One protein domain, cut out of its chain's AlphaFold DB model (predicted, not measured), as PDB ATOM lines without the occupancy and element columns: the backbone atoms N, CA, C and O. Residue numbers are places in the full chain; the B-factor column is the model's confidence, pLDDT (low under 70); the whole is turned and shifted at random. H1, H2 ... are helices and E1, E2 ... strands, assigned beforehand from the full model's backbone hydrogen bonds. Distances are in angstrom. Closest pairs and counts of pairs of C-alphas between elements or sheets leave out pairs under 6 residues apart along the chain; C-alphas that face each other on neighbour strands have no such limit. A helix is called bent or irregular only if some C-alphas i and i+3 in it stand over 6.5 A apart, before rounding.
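What this domain is: This is residues 106 to 246 of the 362 residues of an uncharacterized protein of Plasmodiophora brassicae (UniProt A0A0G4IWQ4). One long helix, H6, is the spine of the model: the two-stranded ribbon E1 E2 and helix H1 pack along its middle stretch, H4 crosses it near its first residues, and H5 meets it in a corner, the first residues of H5 at the first residues of H6. H2 and H3 make an arm on another side; H3 reaches H6 with residue 163 alone, and residues 140 to 145, between H2 and H3, stick out. The printed part has 141 residues with six named helices and two named strands, in the order E1 H1 H2 H3 E2 H4 H5 H6; the sheet, E1 - E2, is antiparallel and the class is mostly helix. The whole is compact, with a radius of gyration of the C-alphas of 16.4 A and spans of 47 by 44 by 27 A.

Where its parts are: E1, residues 115 to 119, begins at C-alpha 115 (216.141, 177.514, 194.400) and is 13.0 A long. H1 is residues 121 to 132, 14.7 A, and only just irregular: C-alphas 129 and 132 are 6.52 A apart. H2, residues 135 to 139, is 6.1 A long; H3, residues 149 to 163, is 20.9 A. E2, residues 176 to 180, spans 13.2 A. H4 is residues 183 to 194, 16.2 A, and H5 residues 199 to 213, 20.9 A. H6, residues 223 to 245, runs 34.0 A to C-alpha 245 (198.473, 164.694, 203.498).

How they stand to each other: H6 is the hub, touching four helices. E1 and E2 are antiparallel neighbours, with N 117 and O 178 3.0 A apart and N 180 and O 115 2.8 A apart, both within hydrogen-bond range. The closest C-alphas of E1 and H6, Val 119 and Gln 239, are 5.8 A apart. H1 touches H6 with residues 123 to 128 alone, closest at the C-alphas of Ile 123 and Gly 235, 6.3 A, at a steep tilt of 55 degrees, opposite ways. H4 touches H6, about perpendicular at 88 degrees, closest at the C-alphas of Ala 189 and Val 226, 6.4 A. H5 touches H6 with residues 199 to 203 alone, closest at the C-alphas of Phe 199 and Asp 223, 4.7 A; the tilt of 69 degrees is steep, only just short of about perpendicular. H4 and H5 touch, closest at the C-alphas of His 192 and Val 202, 6.0 A. H3 and H6 only just touch, with 3 pairs of C-alphas within 8 A, closest at those of Ala 163 and Gln 228, 5.9 A. H2 touches H3, closest at the C-alphas of Pro 135 and Ile 156, 5.6 A, and is apart from H6. Each O i to N i+4 pair is within hydrogen-bond range in H2, H3, H4 and H5, against 5 of 8 in H1 and 17 of 19 in H6.

The domain as a whole: The two farthest C-alphas, those of Glu 111 and Gly 148, are 48.9 A apart. The printed part has no cut. The link from H3 to E2, residues 164 to 175, is long. Mean pLDDT of the printed part is 84.6; residues 106 to 112 and 135 to 147 are under 70.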
ATOM      1  N   ASN A 106     204.989 181.953 197.885       61.28
ATOM      2  CA  ASN A 106     205.324 182.243 199.280       61.28
ATOM      3  C   ASN A 106     206.004 181.078 200.003       61.28
ATOM      4  O   ASN A 106     206.595 181.302 201.056       61.28
ATOM      5  N   TYR A 107     205.851 179.857 199.494       63.44
ATOM      6  CA  TYR A 107     206.368 178.643 200.124       63.44
ATOM      7  C   TYR A 107     207.692 178.188 199.511       63.44
ATOM      8  O   TYR A 107     208.427 177.435 200.139       63.44
ATOM      9  N   LEU A 108     208.025 178.697 198.324       63.97
ATOM     10  CA  LEU A 108     209.376 178.620 197.785       63.97
ATOM     11  C   LEU A 108     210.266 179.640 198.506       63.97
ATOM     12  O   LEU A 108     209.880 180.803 198.648       63.97
ATOM     13  N   ASP A 109     211.470 179.233 198.919       63.22
ATOM     14  CA  ASP A 109     212.483 180.181 199.383       63.22
ATOM     15  C   ASP A 109     213.028 180.970 198.193       63.22
ATOM     16  O   ASP A 109     214.011 180.630 197.537       63.22
ATOM     17  N   MET A 110     212.310 182.039 197.881       62.84
ATOM     18  CA  MET A 110     212.628 182.910 196.772       62.84
ATOM     19  C   MET A 110     213.746 183.905 197.131       62.84
ATOM     20  O   MET A 110     214.189 184.621 196.236       62.84
ATOM     21  N   GLU A 111     214.162 184.049 198.393       63.31
ATOM     22  CA  GLU A 111     215.196 185.021 198.797       63.31
ATOM     23  C   GLU A 111     216.619 184.486 198.606       63.31
ATOM     24  O   GLU A 111     217.544 185.282 198.436       63.31
ATOM     25  N   SER A 112     216.765 183.164 198.542       68.19
ATOM     26  CA  SER A 112     218.018 182.490 198.221       68.19
ATOM     27  C   SER A 112     218.511 182.785 196.794       68.19
ATOM     28  O   SER A 112     217.736 183.033 195.863       68.19
ATOM     29  N   ASP A 113     219.836 182.765 196.616       77.75
ATOM     30  CA  ASP A 113     220.485 182.943 195.306       77.75
ATOM     31  C   ASP A 113     220.242 181.747 194.369       77.75
ATOM     32  O   ASP A 113     220.326 181.886 193.144       77.75
ATOM     33  N   GLU A 114     219.875 180.599 194.941       87.50
ATOM     34  CA  GLU A 114     219.481 179.381 194.246       87.50
ATOM     35  C   GLU A 114     218.168 178.845 194.826       87.50
ATOM     36  O   GLU A 114     217.925 178.942 196.026       87.50
ATOM     37  N   ILE A 115     217.324 178.269 193.970       88.38
ATOM     38  CA  ILE A 115     216.141 177.514 194.400       88.38
ATOM     39  C   ILE A 115     216.428 176.039 194.156       88.38
ATOM     40  O   ILE A 115     216.716 175.656 193.020       88.38
ATOM     41  N   ILE A 116     216.332 175.238 195.212       90.44
ATOM     42  CA  ILE A 116     216.432 173.781 195.161       90.44
ATOM     43  C   ILE A 116     215.053 173.221 195.489       90.44
ATOM     44  O   ILE A 116     214.416 173.652 196.451       90.44
ATOM     45  N   VAL A 117     214.572 172.320 194.644       90.25
ATOM     46  CA  VAL A 117     213.248 171.717 194.764       90.25
ATOM     47  C   VAL A 117     213.366 170.220 194.556       90.25
ATOM     48  O   VAL A 117     213.839 169.804 193.502       90.25
ATOM     49  N   ASP A 118     212.848 169.454 195.510       91.56
ATOM     50  CA  ASP A 118     212.736 168.003 195.411       91.56
ATOM     51  C   ASP A 118     211.301 167.609 195.068       91.56
ATOM     52  O   ASP A 118     210.338 168.182 195.590       91.56
ATOM     53  N   VAL A 119     211.158 166.656 194.152       93.00
ATOM     54  CA  VAL A 119     209.882 166.187 193.610       93.00
ATOM     55  C   VAL A 119     209.937 164.671 193.451       93.00
ATOM     56  O   VAL A 119     210.889 164.140 192.891       93.00
ATOM     57  N   SER A 120     208.898 163.978 193.909       92.44
ATOM     58  CA  SER A 120     208.756 162.524 193.761       92.44
ATOM     59  C   SER A 120     208.714 162.074 192.299       92.44
ATOM     60  O   SER A 120     208.241 162.791 191.405       92.44
ATOM     61  N   THR A 121     209.181 160.848 192.071       92.50
ATOM     62  CA  THR A 121     209.243 160.209 190.753       92.50
ATOM     63  C   THR A 121     207.869 160.147 190.093       92.50
ATOM     64  O   THR A 121     207.727 160.498 188.924       92.50
ATOM     65  N   GLU A 122     206.820 159.803 190.842       90.62
ATOM     66  CA  GLU A 122     205.454 159.681 190.327       90.62
ATOM     67  C   GLU A 122     204.930 161.010 189.773       90.62
ATOM     68  O   GLU A 122     204.263 161.048 188.736       90.62
ATOM     69  N   ILE A 123     205.252 162.125 190.430       90.88
ATOM     70  CA  ILE A 123     204.835 163.448 189.966       90.88
ATOM     71  C   ILE A 123     205.534 163.791 188.650       90.88
ATOM     72  O   ILE A 123     204.883 164.267 187.717       90.88
ATOM     73  N   VAL A 124     206.845 163.565 188.560       91.19
ATOM     74  CA  VAL A 124     207.625 163.928 187.371       91.19
ATOM     75  C   VAL A 124     207.295 163.011 186.196       91.19
ATOM     76  O   VAL A 124     206.981 163.501 185.110       91.19
ATOM     77  N   ASP A 125     207.302 161.698 186.401       89.06
ATOM     78  CA  ASP A 125     207.180 160.734 185.312       89.06
ATOM     79  C   ASP A 125     205.745 160.499 184.867       89.06
ATOM     80  O   ASP A 125     205.498 160.384 183.663       89.06
ATOM     81  N   VAL A 126     204.794 160.448 185.799       86.56
ATOM     82  CA  VAL A 126     203.390 160.186 185.465       86.56
ATOM     83  C   VAL A 126     202.684 161.506 185.194       86.56
ATOM     84  O   VAL A 126     202.228 161.759 184.077       86.56
ATOM     85  N   ILE A 127     202.630 162.401 186.181       86.00
ATOM     86  CA  ILE A 127     201.786 163.593 186.057       86.00
ATOM     87  C   ILE A 127     202.378 164.577 185.045       86.00
ATOM     88  O   ILE A 127     201.714 164.949 184.077       86.00
ATOM     89  N   ILE A 128     203.632 164.998 185.219       87.50
ATOM     90  CA  ILE A 128     204.250 165.968 184.306       87.50
ATOM     91  C   ILE A 128     204.586 165.303 182.969       87.50
ATOM     92  O   ILE A 128     204.265 165.860 181.920       87.50
ATOM     93  N   GLY A 129     205.232 164.138 183.003       84.19
ATOM     94  CA  GLY A 129     205.801 163.472 181.835       84.19
ATOM     95  C   GLY A 129     204.799 162.763 180.925       84.19
ATOM     96  O   GLY A 129     205.092 162.618 179.739       84.19
ATOM     97  N   GLN A 130     203.640 162.336 181.441       79.19
ATOM     98  CA  GLN A 130     202.619 161.626 180.655       79.19
ATOM     99  C   GLN A 130     201.286 162.381 180.595       79.19
ATOM    100  O   GLN A 130     200.728 162.529 179.511       79.19
ATOM    101  N   MET A 131     200.764 162.882 181.722       77.31
ATOM    102  CA  MET A 131     199.424 163.494 181.742       77.31
ATOM    103  C   MET A 131     199.413 164.936 181.214       77.31
ATOM    104  O   MET A 131     198.533 165.316 180.437       77.31
ATOM    105  N   LEU A 132     200.377 165.755 181.644       77.06
ATOM    106  CA  LEU A 132     200.462 167.173 181.274       77.06
ATOM    107  C   LEU A 132     201.311 167.427 180.035       77.06
ATOM    108  O   LEU A 132     201.173 168.472 179.397       77.06
ATOM    109  N   PHE A 133     202.182 166.487 179.684       76.69
ATOM    110  CA  PHE A 133     202.962 166.557 178.466       76.69
ATOM    111  C   PHE A 133     202.206 165.884 177.325       76.69
ATOM    112  O   PHE A 133     202.058 164.666 177.292       76.69
ATOM    113  N   ARG A 134     201.739 166.684 176.364       71.88
ATOM    114  CA  ARG A 134     201.056 166.178 175.176       71.88
ATOM    115  C   ARG A 134     201.967 166.232 173.971       71.88
ATOM    116  O   ARG A 134     202.236 167.315 173.456       71.88
ATOM    117  N   PRO A 135     202.396 165.073 173.459       65.62
ATOM    118  CA  PRO A 135     203.336 165.071 172.358       65.62
ATOM    119  C   PRO A 135     202.726 165.577 171.048       65.62
ATOM    120  O   PRO A 135     203.449 166.107 170.216       65.62
ATOM    121  N   ALA A 136     201.407 165.443 170.857       63.81
ATOM    122  CA  ALA A 136     200.717 165.943 169.665       63.81
ATOM    123  C   ALA A 136     200.868 167.467 169.497       63.81
ATOM    124  O   ALA A 136     201.187 167.921 168.403       63.81
ATOM    125  N   ASP A 137     200.758 168.227 170.593       65.12
ATOM    126  CA  ASP A 137     200.843 169.693 170.577       65.12
ATOM    127  C   ASP A 137     202.231 170.196 170.138       65.12
ATOM    128  O   ASP A 137     202.353 171.270 169.550       65.12
ATOM    129  N   GLU A 138     203.288 169.421 170.411       62.81
ATOM    130  CA  GLU A 138     204.659 169.757 170.012       62.81
ATOM    131  C   GLU A 138     205.049 169.159 168.646       62.81
ATOM    132  O   GLU A 138     205.890 169.726 167.951       62.81
ATOM    133  N   LEU A 139     204.423 168.056 168.216       64.31
ATOM    134  CA  LEU A 139     204.651 167.462 166.892       64.31
ATOM    135  C   LEU A 139     204.072 168.322 165.757       64.31
ATOM    136  O   LEU A 139     204.739 168.491 164.737       64.31
ATOM    137  N   ASP A 140     202.879 168.891 165.951       58.53
ATOM    138  CA  ASP A 140     202.182 169.696 164.936       58.53
ATOM    139  C   ASP A 140     202.846 171.072 164.704       58.53
ATOM    140  O   ASP A 140     202.617 171.719 163.682       58.53
ATOM    141  N   ALA A 141     203.695 171.526 165.633       58.31
ATOM    142  CA  ALA A 141     204.387 172.813 165.549       58.31
ATOM    143  C   ALA A 141     205.588 172.810 164.584       58.31
ATOM    144  O   ALA A 141     205.940 173.863 164.050       58.31
ATOM    145  N   ASP A 142     206.214 171.649 164.368       56.81
ATOM    146  CA  ASP A 142     207.450 171.527 163.585       56.81
ATOM    147  C   ASP A 142     207.204 171.287 162.084       56.81
ATOM    148  O   ASP A 142     208.139 171.399 161.299       56.81
ATOM    149  N   GLY A 143     205.976 170.949 161.666       55.91
ATOM    150  CA  GLY A 143     205.625 170.731 160.252       55.91
ATOM    151  C   GLY A 143     206.339 169.559 159.558       55.91
ATOM    152  O   GLY A 143     206.196 169.398 158.349       55.91
ATOM    153  N   ASP A 144     207.102 168.752 160.299       58.09
ATOM    154  CA  ASP A 144     207.811 167.581 159.781       58.09
ATOM    155  C   ASP A 144     206.869 166.372 159.683       58.09
ATOM    156  O   ASP A 144     206.393 165.860 160.703       58.09
ATOM    157  N   ASP A 145     206.674 165.865 158.464       60.34
ATOM    158  CA  ASP A 145     206.024 164.579 158.210       60.34
ATOM    159  C   ASP A 145     206.863 163.443 158.822       60.34
ATOM    160  O   ASP A 145     207.874 163.000 158.271       60.34
ATOM    161  N   VAL A 146     206.455 162.950 159.993       62.28
ATOM    162  CA  VAL A 146     207.073 161.773 160.618       62.28
ATOM    163  C   VAL A 146     206.680 160.515 159.840       62.28
ATOM    164  O   VAL A 146     205.530 160.074 159.872       62.28
ATOM    165  N   ALA A 147     207.651 159.923 159.143       58.44
ATOM    166  CA  ALA A 147     207.481 158.714 158.345       58.44
ATOM    167  C   ALA A 147     207.360 157.461 159.238       58.44
ATOM    168  O   ALA A 147     208.303 156.702 159.428       58.44
ATOM    169  N   GLY A 148     206.166 157.226 159.783       70.00
ATOM    170  CA  GLY A 148     205.833 155.999 160.512       70.00
ATOM    171  C   GLY A 148     205.819 156.130 162.039       70.00
ATOM    172  O   GLY A 148     206.262 157.116 162.628       70.00
ATOM    173  N   ILE A 149     205.246 155.110 162.688       71.69
ATOM    174  CA  ILE A 149     204.949 155.103 164.133       71.69
ATOM    175  C   ILE A 149     206.234 155.179 164.974       71.69
ATOM    176  O   ILE A 149     206.274 155.907 165.965       71.69
ATOM    177  N   ASP A 150     207.304 154.500 164.558       78.56
ATOM    178  CA  ASP A 150     208.557 154.443 165.320       78.56
ATOM    179  C   ASP A 150     209.302 155.784 165.340       78.56
ATOM    180  O   ASP A 150     209.826 156.195 166.379       78.56
ATOM    181  N   ASP A 151     209.324 156.502 164.215       78.19
ATOM    182  CA  ASP A 151     209.942 157.829 164.132       78.19
ATOM    183  C   ASP A 151     209.153 158.867 164.922       78.19
ATOM    184  O   ASP A 151     209.743 159.705 165.612       78.19
ATOM    185  N   ARG A 152     207.821 158.747 164.914       77.12
ATOM    186  CA  ARG A 152     206.956 159.531 165.791       77.12
ATOM    187  C   ARG A 152     207.295 159.283 167.258       77.12
ATOM    188  O   ARG A 152     207.587 160.241 167.966       77.12
ATOM    189  N   ASN A 153     207.334 158.029 167.705       80.81
ATOM    190  CA  ASN A 153     207.628 157.690 169.102       80.81
ATOM    191  C   ASN A 153     209.027 158.161 169.533       80.81
ATOM    192  O   ASN A 153     209.180 158.742 170.607       80.81
ATOM    193  N   ARG A 154     210.041 158.020 168.669       83.38
ATOM    194  CA  ARG A 154     211.386 158.568 168.920       83.38
ATOM    195  C   ARG A 154     211.385 160.089 169.073       83.38
ATOM    196  O   ARG A 154     212.122 160.620 169.904       83.38
ATOM    197  N   LYS A 155     210.599 160.805 168.264       82.25
ATOM    198  CA  LYS A 155     210.479 162.266 168.357       82.25
ATOM    199  C   LYS A 155     209.784 162.676 169.657       82.25
ATOM    200  O   LYS A 155     210.291 163.556 170.348       82.25
ATOM    201  N   ILE A 156     208.703 161.989 170.027       81.50
ATOM    202  CA  ILE A 156     207.987 162.190 171.296       81.50
ATOM    203  C   ILE A 156     208.938 162.047 172.488       81.50
ATOM    204  O   ILE A 156     208.995 162.940 173.331       81.50
ATOM    205  N   GLU A 157     209.733 160.979 172.519       83.50
ATOM    206  CA  GLU A 157     210.651 160.722 173.629       83.50
ATOM    207  C   GLU A 157     211.734 161.804 173.750       83.50
ATOM    208  O   GLU A 157     212.041 162.292 174.838       83.50
ATOM    209  N   LYS A 158     212.261 162.280 172.614       85.00
ATOM    210  CA  LYS A 158     213.197 163.414 172.596       85.00
ATOM    211  C   LYS A 158     212.567 164.697 173.132       85.00
ATOM    212  O   LYS A 158     213.239 165.449 173.839       85.00
ATOM    213  N   LEU A 159     211.314 164.978 172.781       84.19
ATOM    214  CA  LEU A 159     210.607 166.166 173.263       84.19
ATOM    215  C   LEU A 159     210.341 166.063 174.768       84.19
ATOM    216  O   LEU A 159     210.641 167.007 175.499       84.19
ATOM    217  N   ARG A 160     209.911 164.892 175.250       84.69
ATOM    218  CA  ARG A 160     209.737 164.607 176.680       84.69
ATOM    219  C   ARG A 160     211.044 164.789 177.453       84.69
ATOM    220  O   ARG A 160     211.087 165.555 178.413       84.69
ATOM    221  N   SER A 161     212.132 164.190 176.975       86.69
ATOM    222  CA  SER A 161     213.473 164.351 177.553       86.69
ATOM    223  C   SER A 161     213.908 165.821 177.610       86.69
ATOM    224  O   SER A 161     214.488 166.279 178.594       86.69
ATOM    225  N   ARG A 162     213.599 166.616 176.575       87.38
ATOM    226  CA  ARG A 162     213.873 168.063 176.575       87.38
ATOM    227  C   ARG A 162     212.993 168.815 177.572       87.38
ATOM    228  O   ARG A 162     213.491 169.728 178.232       87.38
ATOM    229  N   ALA A 163     211.716 168.467 177.681       86.06
ATOM    230  CA  ALA A 163     210.764 169.098 178.589       86.06
ATOM    231  C   ALA A 163     211.101 168.840 180.065       86.06
ATOM    232  O   ALA A 163     210.942 169.745 180.886       86.06
ATOM    233  N   LEU A 164     211.611 167.647 180.381       90.31
ATOM    234  CA  LEU A 164     211.984 167.224 181.733       90.31
ATOM    235  C   LEU A 164     213.453 167.505 182.088       90.31
ATOM    236  O   LEU A 164     213.888 167.197 183.186       90.31
ATOM    237  N   ARG A 165     214.218 168.158 181.207       91.94
ATOM    238  CA  ARG A 165     215.675 168.356 181.355       91.94
ATOM    239  C   ARG A 165     216.134 169.013 182.668       91.94
ATOM    240  O   ARG A 165     217.296 168.863 183.027       91.94
ATOM    241  N   LEU A 166     215.282 169.799 183.330       92.44
ATOM    242  CA  LEU A 166     215.633 170.433 184.609       92.44
ATOM    243  C   LEU A 166     215.503 169.492 185.812       92.44
ATOM    244  O   LEU A 166     216.062 169.809 186.856       92.44
ATOM    245  N   PHE A 167     214.781 168.383 185.671       93.19
ATOM    246  CA  PHE A 167     214.628 167.367 186.704       93.19
ATOM    247  C   PHE A 167     215.802 166.399 186.607       93.19
ATOM    248  O   PHE A 167     215.900 165.617 185.660       93.19
ATOM    249  N   THR A 168     216.717 166.478 187.566       93.62
ATOM    250  CA  THR A 168     217.830 165.534 187.694       93.62
ATOM    251  C   THR A 168     217.502 164.529 188.780       93.62
ATOM    252  O   THR A 168     217.036 164.938 189.835       93.62
ATOM    253  N   VAL A 169     217.708 163.239 188.513       92.00
ATOM    254  CA  VAL A 169     217.470 162.171 189.497       92.00
ATOM    255  C   VAL A 169     218.322 162.423 190.743       92.00
ATOM    256  O   VAL A 169     219.473 162.846 190.618       92.00
ATOM    257  N   ASN A 170     217.737 162.194 191.915       88.88
ATOM    258  CA  ASN A 170     218.391 162.381 193.208       88.88
ATOM    259  C   ASN A 170     219.495 161.355 193.434       88.88
ATOM    260  O   ASN A 170     219.452 160.256 192.883       88.88
ATOM    261  N   ASP A 171     220.434 161.685 194.320       82.19
ATOM    262  CA  ASP A 171     221.491 160.755 194.737       82.19
ATOM    263  C   ASP A 171     220.914 159.476 195.377       82.19
ATOM    264  O   ASP A 171     221.478 158.397 195.215       82.19
ATOM    265  N   ASP A 172     219.767 159.592 196.054       79.25
ATOM    266  CA  ASP A 172     219.056 158.478 196.692       79.25
ATOM    267  C   ASP A 172     218.156 157.682 195.720       79.25
ATOM    268  O   ASP A 172     217.465 156.760 196.143       79.25
ATOM    269  N   GLU A 173     218.116 158.058 194.433       76.75
ATOM    270  CA  GLU A 173     217.228 157.523 193.377       76.75
ATOM    271  C   GLU A 173     215.711 157.600 193.677       76.75
ATOM    272  O   GLU A 173     214.888 157.212 192.848       76.75
ATOM    273  N   ASP A 174     215.323 158.169 194.820       81.06
ATOM    274  CA  ASP A 174     213.939 158.340 195.270       81.06
ATOM    275  C   ASP A 174     213.386 159.725 194.890       81.06
ATOM    276  O   ASP A 174     213.018 160.550 195.730       81.06
ATOM    277  N   GLY A 175     213.403 160.022 193.589       90.31
ATOM    278  CA  GLY A 175     212.846 161.253 193.029       90.31
ATOM    279  C   GLY A 175     213.836 162.103 192.244       90.31
ATOM    280  O   GLY A 175     214.874 161.643 191.766       90.31
ATOM    281  N   TYR A 176     213.463 163.370 192.085       94.56
ATOM    282  CA  TYR A 176     214.158 164.359 191.274       94.56
ATOM    283  C   TYR A 176     214.408 165.651 192.046       94.56
ATOM    284  O   TYR A 176     213.508 166.183 192.694       94.56
ATOM    285  N   THR A 177     215.590 166.221 191.854       94.31
ATOM    286  CA  THR A 177     216.015 167.505 192.390       94.31
ATOM    287  C   THR A 177     216.132 168.447 191.208       94.31
ATOM    288  O   THR A 177     216.645 168.113 190.138       94.31
ATOM    289  N   VAL A 178     215.658 169.668 191.402       93.94
ATOM    290  CA  VAL A 178     215.794 170.756 190.447       93.94
ATOM    291  C   VAL A 178     216.579 171.875 191.101       93.94
ATOM    292  O   VAL A 178     216.167 172.402 192.132       93.94
ATOM    293  N   THR A 179     217.664 172.310 190.461       93.12
ATOM    294  CA  THR A 179     218.451 173.466 190.912       93.12
ATOM    295  C   THR A 179     218.314 174.640 189.948       93.12
ATOM    296  O   THR A 179     218.814 174.627 188.819       93.12
ATOM    297  N   ILE A 180     217.684 175.718 190.407       91.69
ATOM    298  CA  ILE A 180     217.550 176.971 189.667       91.69
ATOM    299  C   ILE A 180     218.579 177.974 190.187       91.69
ATOM    300  O   ILE A 180     218.336 178.709 191.139       91.69
ATOM    301  N   LYS A 181     219.710 178.069 189.484       89.25
ATOM    302  CA  LYS A 181     220.824 178.972 189.840       89.25
ATOM    303  C   LYS A 181     220.564 180.454 189.572       89.25
ATOM    304  O   LYS A 181     221.305 181.326 190.001       89.25
ATOM    305  N   THR A 182     219.579 180.767 188.735       89.75
ATOM    306  CA  THR A 182     219.292 182.149 188.322       89.75
ATOM    307  C   THR A 182     217.882 182.526 188.743       89.75
ATOM    308  O   THR A 182     216.980 182.675 187.915       89.75
ATOM    309  N   VAL A 183     217.705 182.694 190.053       88.62
ATOM    310  CA  VAL A 183     216.403 182.932 190.692       88.62
ATOM    311  C   VAL A 183     215.702 184.175 190.145       88.62
ATOM    312  O   VAL A 183     214.503 184.149 189.890       88.62
ATOM    313  N   MET A 184     216.441 185.254 189.867       87.19
ATOM    314  CA  MET A 184     215.870 186.468 189.267       87.19
ATOM    315  C   MET A 184     215.213 186.204 187.903       87.19
ATOM    316  O   MET A 184     214.119 186.700 187.641       87.19
ATOM    317  N   ARG A 185     215.861 185.410 187.041       91.25
ATOM    318  CA  ARG A 185     215.340 185.079 185.708       91.25
ATOM    319  C   ARG A 185     214.101 184.193 185.816       91.25
ATOM    320  O   ARG A 185     213.124 184.438 185.116       91.25
ATOM    321  N   PHE A 186     214.129 183.218 186.723       92.19
ATOM    322  CA  PHE A 186     212.979 182.371 187.035       92.19
ATOM    323  C   PHE A 186     211.783 183.189 187.539       92.19
ATOM    324  O   PHE A 186     210.708 183.126 186.949       92.19
ATOM    325  N   LYS A 187     211.988 184.036 188.557       88.62
ATOM    326  CA  LYS A 187     210.963 184.934 189.116       88.62
ATOM    327  C   LYS A 187     210.281 185.772 188.051       88.62
ATOM    328  O   LYS A 187     209.055 185.835 188.004       88.62
ATOM    329  N   LEU A 188     211.085 186.435 187.223       90.69
ATOM    330  CA  LEU A 188     210.574 187.342 186.207       90.69
ATOM    331  C   LEU A 188     209.770 186.575 185.153       90.69
ATOM    332  O   LEU A 188     208.665 186.987 184.813       90.69
ATOM    333  N   ALA A 189     210.280 185.423 184.703       93.88
ATOM    334  CA  ALA A 189     209.577 184.575 183.749       93.88
ATOM    335  C   ALA A 189     208.212 184.123 184.290       93.88
ATOM    336  O   ALA A 189     207.192 184.336 183.640       93.88
ATOM    337  N   ILE A 190     208.179 183.569 185.504       92.94
ATOM    338  CA  ILE A 190     206.944 183.083 186.124       92.94
ATOM    339  C   ILE A 190     205.952 184.219 186.404       92.94
ATOM    340  O   ILE A 190     204.754 184.041 186.201       92.94
ATOM    341  N   SER A 191     206.436 185.405 186.786       89.38
ATOM    342  CA  SER A 191     205.582 186.586 186.981       89.38
ATOM    343  C   SER A 191     204.931 187.059 185.678       89.38
ATOM    344  O   SER A 191     203.799 187.525 185.678       89.38
ATOM    345  N   HIS A 192     205.619 186.941 184.540       91.69
ATOM    346  CA  HIS A 192     205.004 187.254 183.251       91.69
ATOM    347  C   HIS A 192     204.000 186.181 182.813       91.69
ATOM    348  O   HIS A 192     202.938 186.528 182.291       91.69
ATOM    349  N   VAL A 193     204.293 184.900 183.066       92.19
ATOM    350  CA  VAL A 193     203.341 183.803 182.813       92.19
ATOM    351  C   VAL A 193     202.069 183.988 183.642       92.19
ATOM    352  O   VAL A 193     200.974 183.853 183.102       92.19
ATOM    353  N   SER A 194     202.179 184.354 184.922       85.81
ATOM    354  CA  SER A 194     201.006 184.583 185.778       85.81
ATOM    355  C   SER A 194     200.161 185.786 185.339       85.81
ATOM    356  O   SER A 194     198.958 185.804 185.583       85.81
ATOM    357  N   CYS A 195     200.753 186.744 184.623       87.19
ATOM    358  CA  CYS A 195     200.039 187.836 183.953       87.19
ATOM    359  C   CYS A 195     199.389 187.428 182.613       87.19
ATOM    360  O   CYS A 195     198.849 188.284 181.915       87.19
ATOM    361  N   GLY A 196     199.448 186.150 182.226       86.62
ATOM    362  CA  GLY A 196     198.824 185.627 181.008       86.62
ATOM    363  C   GLY A 196     199.673 185.755 179.741       86.62
ATOM    364  O   GLY A 196     199.153 185.570 178.642       86.62
ATOM    365  N   MET A 197     200.969 186.064 179.853       92.44
ATOM    366  CA  MET A 197     201.859 186.056 178.690       92.44
ATOM    367  C   MET A 197     202.173 184.620 178.251       92.44
ATOM    368  O   MET A 197     202.529 183.768 179.065       92.44
ATOM    369  N   SER A 198     202.118 184.365 176.941       93.00
ATOM    370  CA  SER A 198     202.603 183.105 176.359       93.00
ATOM    371  C   SER A 198     204.115 182.946 176.550       93.00
ATOM    372  O   SER A 198     204.841 183.935 176.633       93.00
ATOM    373  N   PHE A 199     204.632 181.714 176.533       93.31
ATOM    374  CA  PHE A 199     206.064 181.452 176.761       93.31
ATOM    375  C   PHE A 199     206.981 182.208 175.788       93.31
ATOM    376  O   PHE A 199     208.034 182.709 176.185       93.31
ATOM    377  N   ARG A 200     206.541 182.376 174.536       93.69
ATOM    378  CA  ARG A 200     207.233 183.188 173.525       93.69
ATOM    379  C   ARG A 200     207.250 184.673 173.884       93.69
ATOM    380  O   ARG A 200     208.297 185.310 173.793       93.69
ATOM    381  N   GLN A 201     206.118 185.222 174.329       95.88
ATOM    382  CA  GLN A 201     206.042 186.614 174.787       95.88
ATOM    383  C   GLN A 201     206.906 186.847 176.029       95.88
ATOM    384  O   GLN A 201     207.576 187.872 176.107       95.88
ATOM    385  N   VAL A 202     206.938 185.894 176.964       97.00
ATOM    386  CA  VAL A 202     207.800 185.962 178.153       97.00
ATOM    387  C   VAL A 202     209.272 186.004 177.759       97.00
ATOM    388  O   VAL A 202     209.998 186.885 178.217       97.00
ATOM    389  N   ALA A 203     209.716 185.096 176.885       95.69
ATOM    390  CA  ALA A 203     211.094 185.083 176.402       95.69
ATOM    391  C   ALA A 203     211.483 186.426 175.757       95.69
ATOM    392  O   ALA A 203     212.526 186.989 176.092       95.69
ATOM    393  N   ALA A 204     210.613 186.987 174.909       95.38
ATOM    394  CA  ALA A 204     210.838 188.288 174.283       95.38
ATOM    395  C   ALA A 204     210.874 189.441 175.300       95.38
ATOM    396  O   ALA A 204     211.774 190.277 175.254       95.38
ATOM    397  N   ALA A 205     209.934 189.481 176.250       95.31
ATOM    398  CA  ALA A 205     209.872 190.529 177.268       95.31
ATOM    399  C   ALA A 205     211.125 190.535 178.161       95.31
ATOM    400  O   ALA A 205     211.694 191.596 178.441       95.31
ATOM    401  N   VAL A 206     211.601 189.356 178.568       94.25
ATOM    402  CA  VAL A 206     212.820 189.230 179.377       94.25
ATOM    403  C   VAL A 206     214.069 189.592 178.568       94.25
ATOM    404  O   VAL A 206     214.944 190.274 179.100       94.25
ATOM    405  N   GLU A 207     214.146 189.223 177.286       93.81
ATOM    406  CA  GLU A 207     215.263 189.627 176.420       93.81
ATOM    407  C   GLU A 207     215.276 191.147 176.186       93.81
ATOM    408  O   GLU A 207     216.327 191.775 176.306       93.81
ATOM    409  N   HIS A 208     214.122 191.782 175.960       92.62
ATOM    410  CA  HIS A 208     214.036 193.245 175.885       92.62
ATOM    411  C   HIS A 208     214.506 193.904 177.188       92.62
ATOM    412  O   HIS A 208     215.312 194.836 177.156       92.62
ATOM    413  N   THR A 209     214.067 193.384 178.338       92.00
ATOM    414  CA  THR A 209     214.492 193.873 179.660       92.00
ATOM    415  C   THR A 209     216.006 193.753 179.834       92.00
ATOM    416  O   THR A 209     216.670 194.702 180.247       92.00
ATOM    417  N   LYS A 210     216.584 192.609 179.458       92.38
ATOM    418  CA  LYS A 210     218.031 192.375 179.471       92.38
ATOM    419  C   LYS A 210     218.780 193.393 178.609       92.38
ATOM    420  O   LYS A 210     219.775 193.939 179.083       92.38
ATOM    421  N   VAL A 211     218.334 193.640 177.373       91.62
ATOM    422  CA  VAL A 211     218.996 194.558 176.427       91.62
ATOM    423  C   VAL A 211     218.930 196.003 176.920       91.62
ATOM    424  O   VAL A 211     219.956 196.680 176.966       91.62
ATOM    425  N   ILE A 212     217.749 196.463 177.339       91.56
ATOM    426  CA  ILE A 212     217.523 197.852 177.768       91.56
ATOM    427  C   ILE A 212     218.231 198.134 179.096       91.56
ATOM    428  O   ILE A 212     218.953 199.123 179.223       91.56
ATOM    429  N   CYS A 213     218.064 197.252 180.084       89.19
ATOM    430  CA  CYS A 213     218.633 197.430 181.420       89.19
ATOM    431  C   CYS A 213     220.079 196.919 181.535       89.19
ATOM    432  O   CYS A 213     220.685 197.051 182.596       89.19
ATOM    433  N   LYS A 214     220.636 196.324 180.469       87.50
ATOM    434  CA  LYS A 214     221.982 195.720 180.421       87.50
ATOM    435  C   LYS A 214     222.219 194.681 181.527       87.50
ATOM    436  O   LYS A 214     223.291 194.608 182.126       87.50
ATOM    437  N   MET A 215     221.214 193.849 181.797       84.75
ATOM    438  CA  MET A 215     221.247 192.856 182.876       84.75
ATOM    439  C   MET A 215     221.632 191.467 182.362       84.75
ATOM    440  O   MET A 215     220.774 190.671 181.987       84.75
ATOM    441  N   GLY A 216     222.925 191.128 182.413       84.69
ATOM    442  CA  GLY A 216     223.437 189.832 181.937       84.69
ATOM    443  C   GLY A 216     222.803 188.600 182.603       84.69
ATOM    444  O   GLY A 216     222.663 187.564 181.957       84.69
ATOM    445  N   LYS A 217     222.323 188.723 183.850       84.81
ATOM    446  CA  LYS A 217     221.629 187.645 184.587       84.81
ATOM    447  C   LYS A 217     220.340 187.156 183.904       84.81
ATOM    448  O   LYS A 217     219.862 186.075 184.219       84.81
ATOM    449  N   LEU A 218     219.769 187.929 182.982       88.38
ATOM    450  CA  LEU A 218     218.542 187.573 182.263       88.38
ATOM    451  C   LEU A 218     218.803 186.870 180.919       88.38
ATOM    452  O   LEU A 218     217.859 186.445 180.260       88.38
ATOM    453  N   ALA A 219     220.067 186.730 180.509       88.75
ATOM    454  CA  ALA A 219     220.434 186.170 179.213       88.75
ATOM    455  C   ALA A 219     219.990 184.709 179.034       88.75
ATOM    456  O   ALA A 219     219.900 183.954 179.999       88.75
ATOM    457  N   GLY A 220     219.780 184.299 177.780       87.19
ATOM    458  CA  GLY A 220     219.584 182.895 177.408       87.19
ATOM    459  C   GLY A 220     218.200 182.327 177.720       87.19
ATOM    460  O   GLY A 220     218.036 181.115 177.641       87.19
ATOM    461  N   LEU A 221     217.218 183.162 178.077       92.81
ATOM    462  CA  LEU A 221     215.834 182.713 178.218       92.81
ATOM    463  C   LEU A 221     215.211 182.490 176.832       92.81
ATOM    464  O   LEU A 221     215.251 183.373 175.981       92.81
ATOM    465  N   ASN A 222     214.604 181.326 176.625       92.56
ATOM    466  CA  ASN A 222     213.777 181.016 175.461       92.56
ATOM    467  C   ASN A 222     212.452 180.389 175.921       92.56
ATOM    468  O   ASN A 222     212.281 180.081 177.102       92.56
ATOM    469  N   ASP A 223     211.511 180.215 174.996       91.25
ATOM    470  CA  ASP A 223     210.186 179.657 175.283       91.25
ATOM    471  C   ASP A 223     210.249 178.246 175.894       91.25
ATOM    472  O   ASP A 223     209.495 177.940 176.817       91.25
ATOM    473  N   THR A 224     211.206 177.426 175.459       89.62
ATOM    474  CA  THR A 224     211.452 176.083 176.003       89.62
ATOM    475  C   THR A 224     211.834 176.145 177.484       89.62
ATOM    476  O   THR A 224     211.266 175.416 178.296       89.62
ATOM    477  N   ILE A 225     212.755 177.037 177.866       92.06
ATOM    478  CA  ILE A 225     213.191 177.215 179.261       92.06
ATOM    479  C   ILE A 225     212.048 177.766 180.116       92.06
ATOM    480  O   ILE A 225     211.874 177.327 181.250       92.06
ATOM    481  N   VAL A 226     211.238 178.687 179.584       93.81
ATOM    482  CA  VAL A 226     210.037 179.165 180.291       93.81
ATOM    483  C   VAL A 226     209.081 177.999 180.555       93.81
ATOM    484  O   VAL A 226     208.621 177.836 181.683       93.81
ATOM    485  N   GLY A 227     208.844 177.137 179.561       91.25
ATOM    486  CA  GLY A 227     208.037 175.931 179.737       91.25
ATOM    487  C   GLY A 227     208.613 174.977 180.790       91.25
ATOM    488  O   GLY A 227     207.869 174.433 181.600       91.25
ATOM    489  N   GLN A 228     209.936 174.796 180.831       92.12
ATOM    490  CA  GLN A 228     210.594 174.012 181.883       92.12
ATOM    491  C   GLN A 228     210.387 174.637 183.273       92.12
ATOM    492  O   GLN A 228     210.031 173.925 184.204       92.12
ATOM    493  N   TYR A 229     210.528 175.958 183.419       93.56
ATOM    494  CA  TYR A 229     210.271 176.661 184.682       93.56
ATOM    495  C   TYR A 229     208.835 176.484 185.176       93.56
ATOM    496  O   TYR A 229     208.620 176.261 186.367       93.56
ATOM    497  N   VAL A 230     207.855 176.536 184.271       92.00
ATOM    498  CA  VAL A 230     206.452 176.278 184.618       92.00
ATOM    499  C   VAL A 230     206.261 174.835 185.086       92.00
ATOM    500  O   VAL A 230     205.603 174.618 186.097       92.00
ATOM    501  N   ARG A 231     206.872 173.849 184.416       91.69
ATOM    502  CA  ARG A 231     206.800 172.438 184.839       91.69
ATOM    503  C   ARG A 231     207.409 172.217 186.221       91.69
ATOM    504  O   ARG A 231     206.804 171.523 187.025       91.69
ATOM    505  N   VAL A 232     208.545 172.847 186.524       92.06
ATOM    506  CA  VAL A 232     209.160 172.799 187.865       92.06
ATOM    507  C   VAL A 232     208.215 173.367 188.920       92.06
ATOM    508  O   VAL A 232     208.010 172.751 189.961       92.06
ATOM    509  N   LEU A 233     207.588 174.511 188.636       90.69
ATOM    510  CA  LEU A 233     206.621 175.123 189.544       90.69
ATOM    511  C   LEU A 233     205.411 174.212 189.798       90.69
ATOM    512  O   LEU A 233     204.972 174.078 190.937       90.69
ATOM    513  N   VAL A 234     204.880 173.587 188.743       89.25
ATOM    514  CA  VAL A 234     203.767 172.633 188.844       89.25
ATOM    515  C   VAL A 234     204.186 171.385 189.621       89.25
ATOM    516  O   VAL A 234     203.443 170.951 190.493       89.25
ATOM    517  N   GLY A 235     205.377 170.841 189.368       90.75
ATOM    518  CA  GLY A 235     205.908 169.696 190.110       90.75
ATOM    519  C   GLY A 235     206.046 169.980 191.597       90.75
ATOM    520  O   GLY A 235     205.558 169.207 192.417       90.75
ATOM    521  N   TYR A 236     206.597 171.142 191.946       90.00
ATOM    522  CA  TYR A 236     206.653 171.590 193.334       90.00
ATOM    523  C   TYR A 236     205.256 171.724 193.955       90.00
ATOM    524  O   TYR A 236     205.025 171.251 195.063       90.00
ATOM    525  N   ALA A 237     204.301 172.319 193.229       87.00
ATOM    526  CA  ALA A 237     202.915 172.442 193.687       87.00
ATOM    527  C   ALA A 237     202.285 171.097 194.000       87.00
ATOM    528  O   ALA A 237     201.658 170.941 195.044       87.00
ATOM    529  N   LEU A 238     202.486 170.132 193.110       89.06
ATOM    530  CA  LEU A 238     201.996 168.782 193.298       89.06
ATOM    531  C   LEU A 238     202.671 168.116 194.500       89.06
ATOM    532  O   LEU A 238     201.965 167.487 195.278       89.06
ATOM    533  N   GLN A 239     203.975 168.322 194.718       90.75
ATOM    534  CA  GLN A 239     204.719 167.741 195.844       90.75
ATOM    535  C   GLN A 239     204.273 168.285 197.210       90.75
ATOM    536  O   GLN A 239     204.321 167.575 198.216       90.75
ATOM    537  N   VAL A 240     203.784 169.526 197.267       87.44
ATOM    538  CA  VAL A 240     203.239 170.100 198.506       87.44
ATOM    539  C   VAL A 240     202.024 169.304 199.009       87.44
ATOM    540  O   VAL A 240     201.829 169.209 200.220       87.44
ATOM    541  N   PHE A 241     201.223 168.689 198.132       86.88
ATOM    542  CA  PHE A 241     200.023 167.959 198.555       86.88
ATOM    543  C   PHE A 241     200.318 166.657 199.314       86.88
ATOM    544  O   PHE A 241     199.771 166.523 200.409       86.88
ATOM    545  N   PRO A 242     201.172 165.730 198.830       87.62
ATOM    546  CA  PRO A 242     201.637 164.599 199.626       87.62
ATOM    547  C   PRO A 242     202.190 165.030 200.984       87.62
ATOM    548  O   PRO A 242     201.834 164.438 201.994       87.62
ATOM    549  N   ASN A 243     202.968 166.117 201.031       87.12
ATOM    550  CA  ASN A 243     203.536 166.624 202.282       87.12
ATOM    551  C   ASN A 243     202.455 167.117 203.261       87.12
ATOM    552  O   ASN A 243     202.581 166.928 204.468       87.12
ATOM    553  N   ILE A 244     201.383 167.741 202.756       86.75
ATOM    554  CA  ILE A 244     200.223 168.123 203.573       86.75
ATOM    555  C   ILE A 244     199.486 166.873 204.058       86.75
ATOM    556  O   ILE A 244     199.158 166.794 205.235       86.75
ATOM    557  N   LEU A 245     199.219 165.913 203.171       88.12
ATOM    558  CA  LEU A 245     198.473 164.694 203.498       88.12
ATOM    559  C   LEU A 245     199.220 163.770 204.464       88.12
ATOM    560  O   LEU A 245     198.574 163.053 205.216       88.12
ATOM    561  N   ALA A 246     200.551 163.808 204.459       88.19
ATOM    562  CA  ALA A 246     201.400 163.059 205.381       88.19
ATOM    563  C   ALA A 246     201.473 163.675 206.791       88.19
ATOM    564  O   ALA A 246     202.145 163.128 207.659       88.19
TER     565      ALA A 246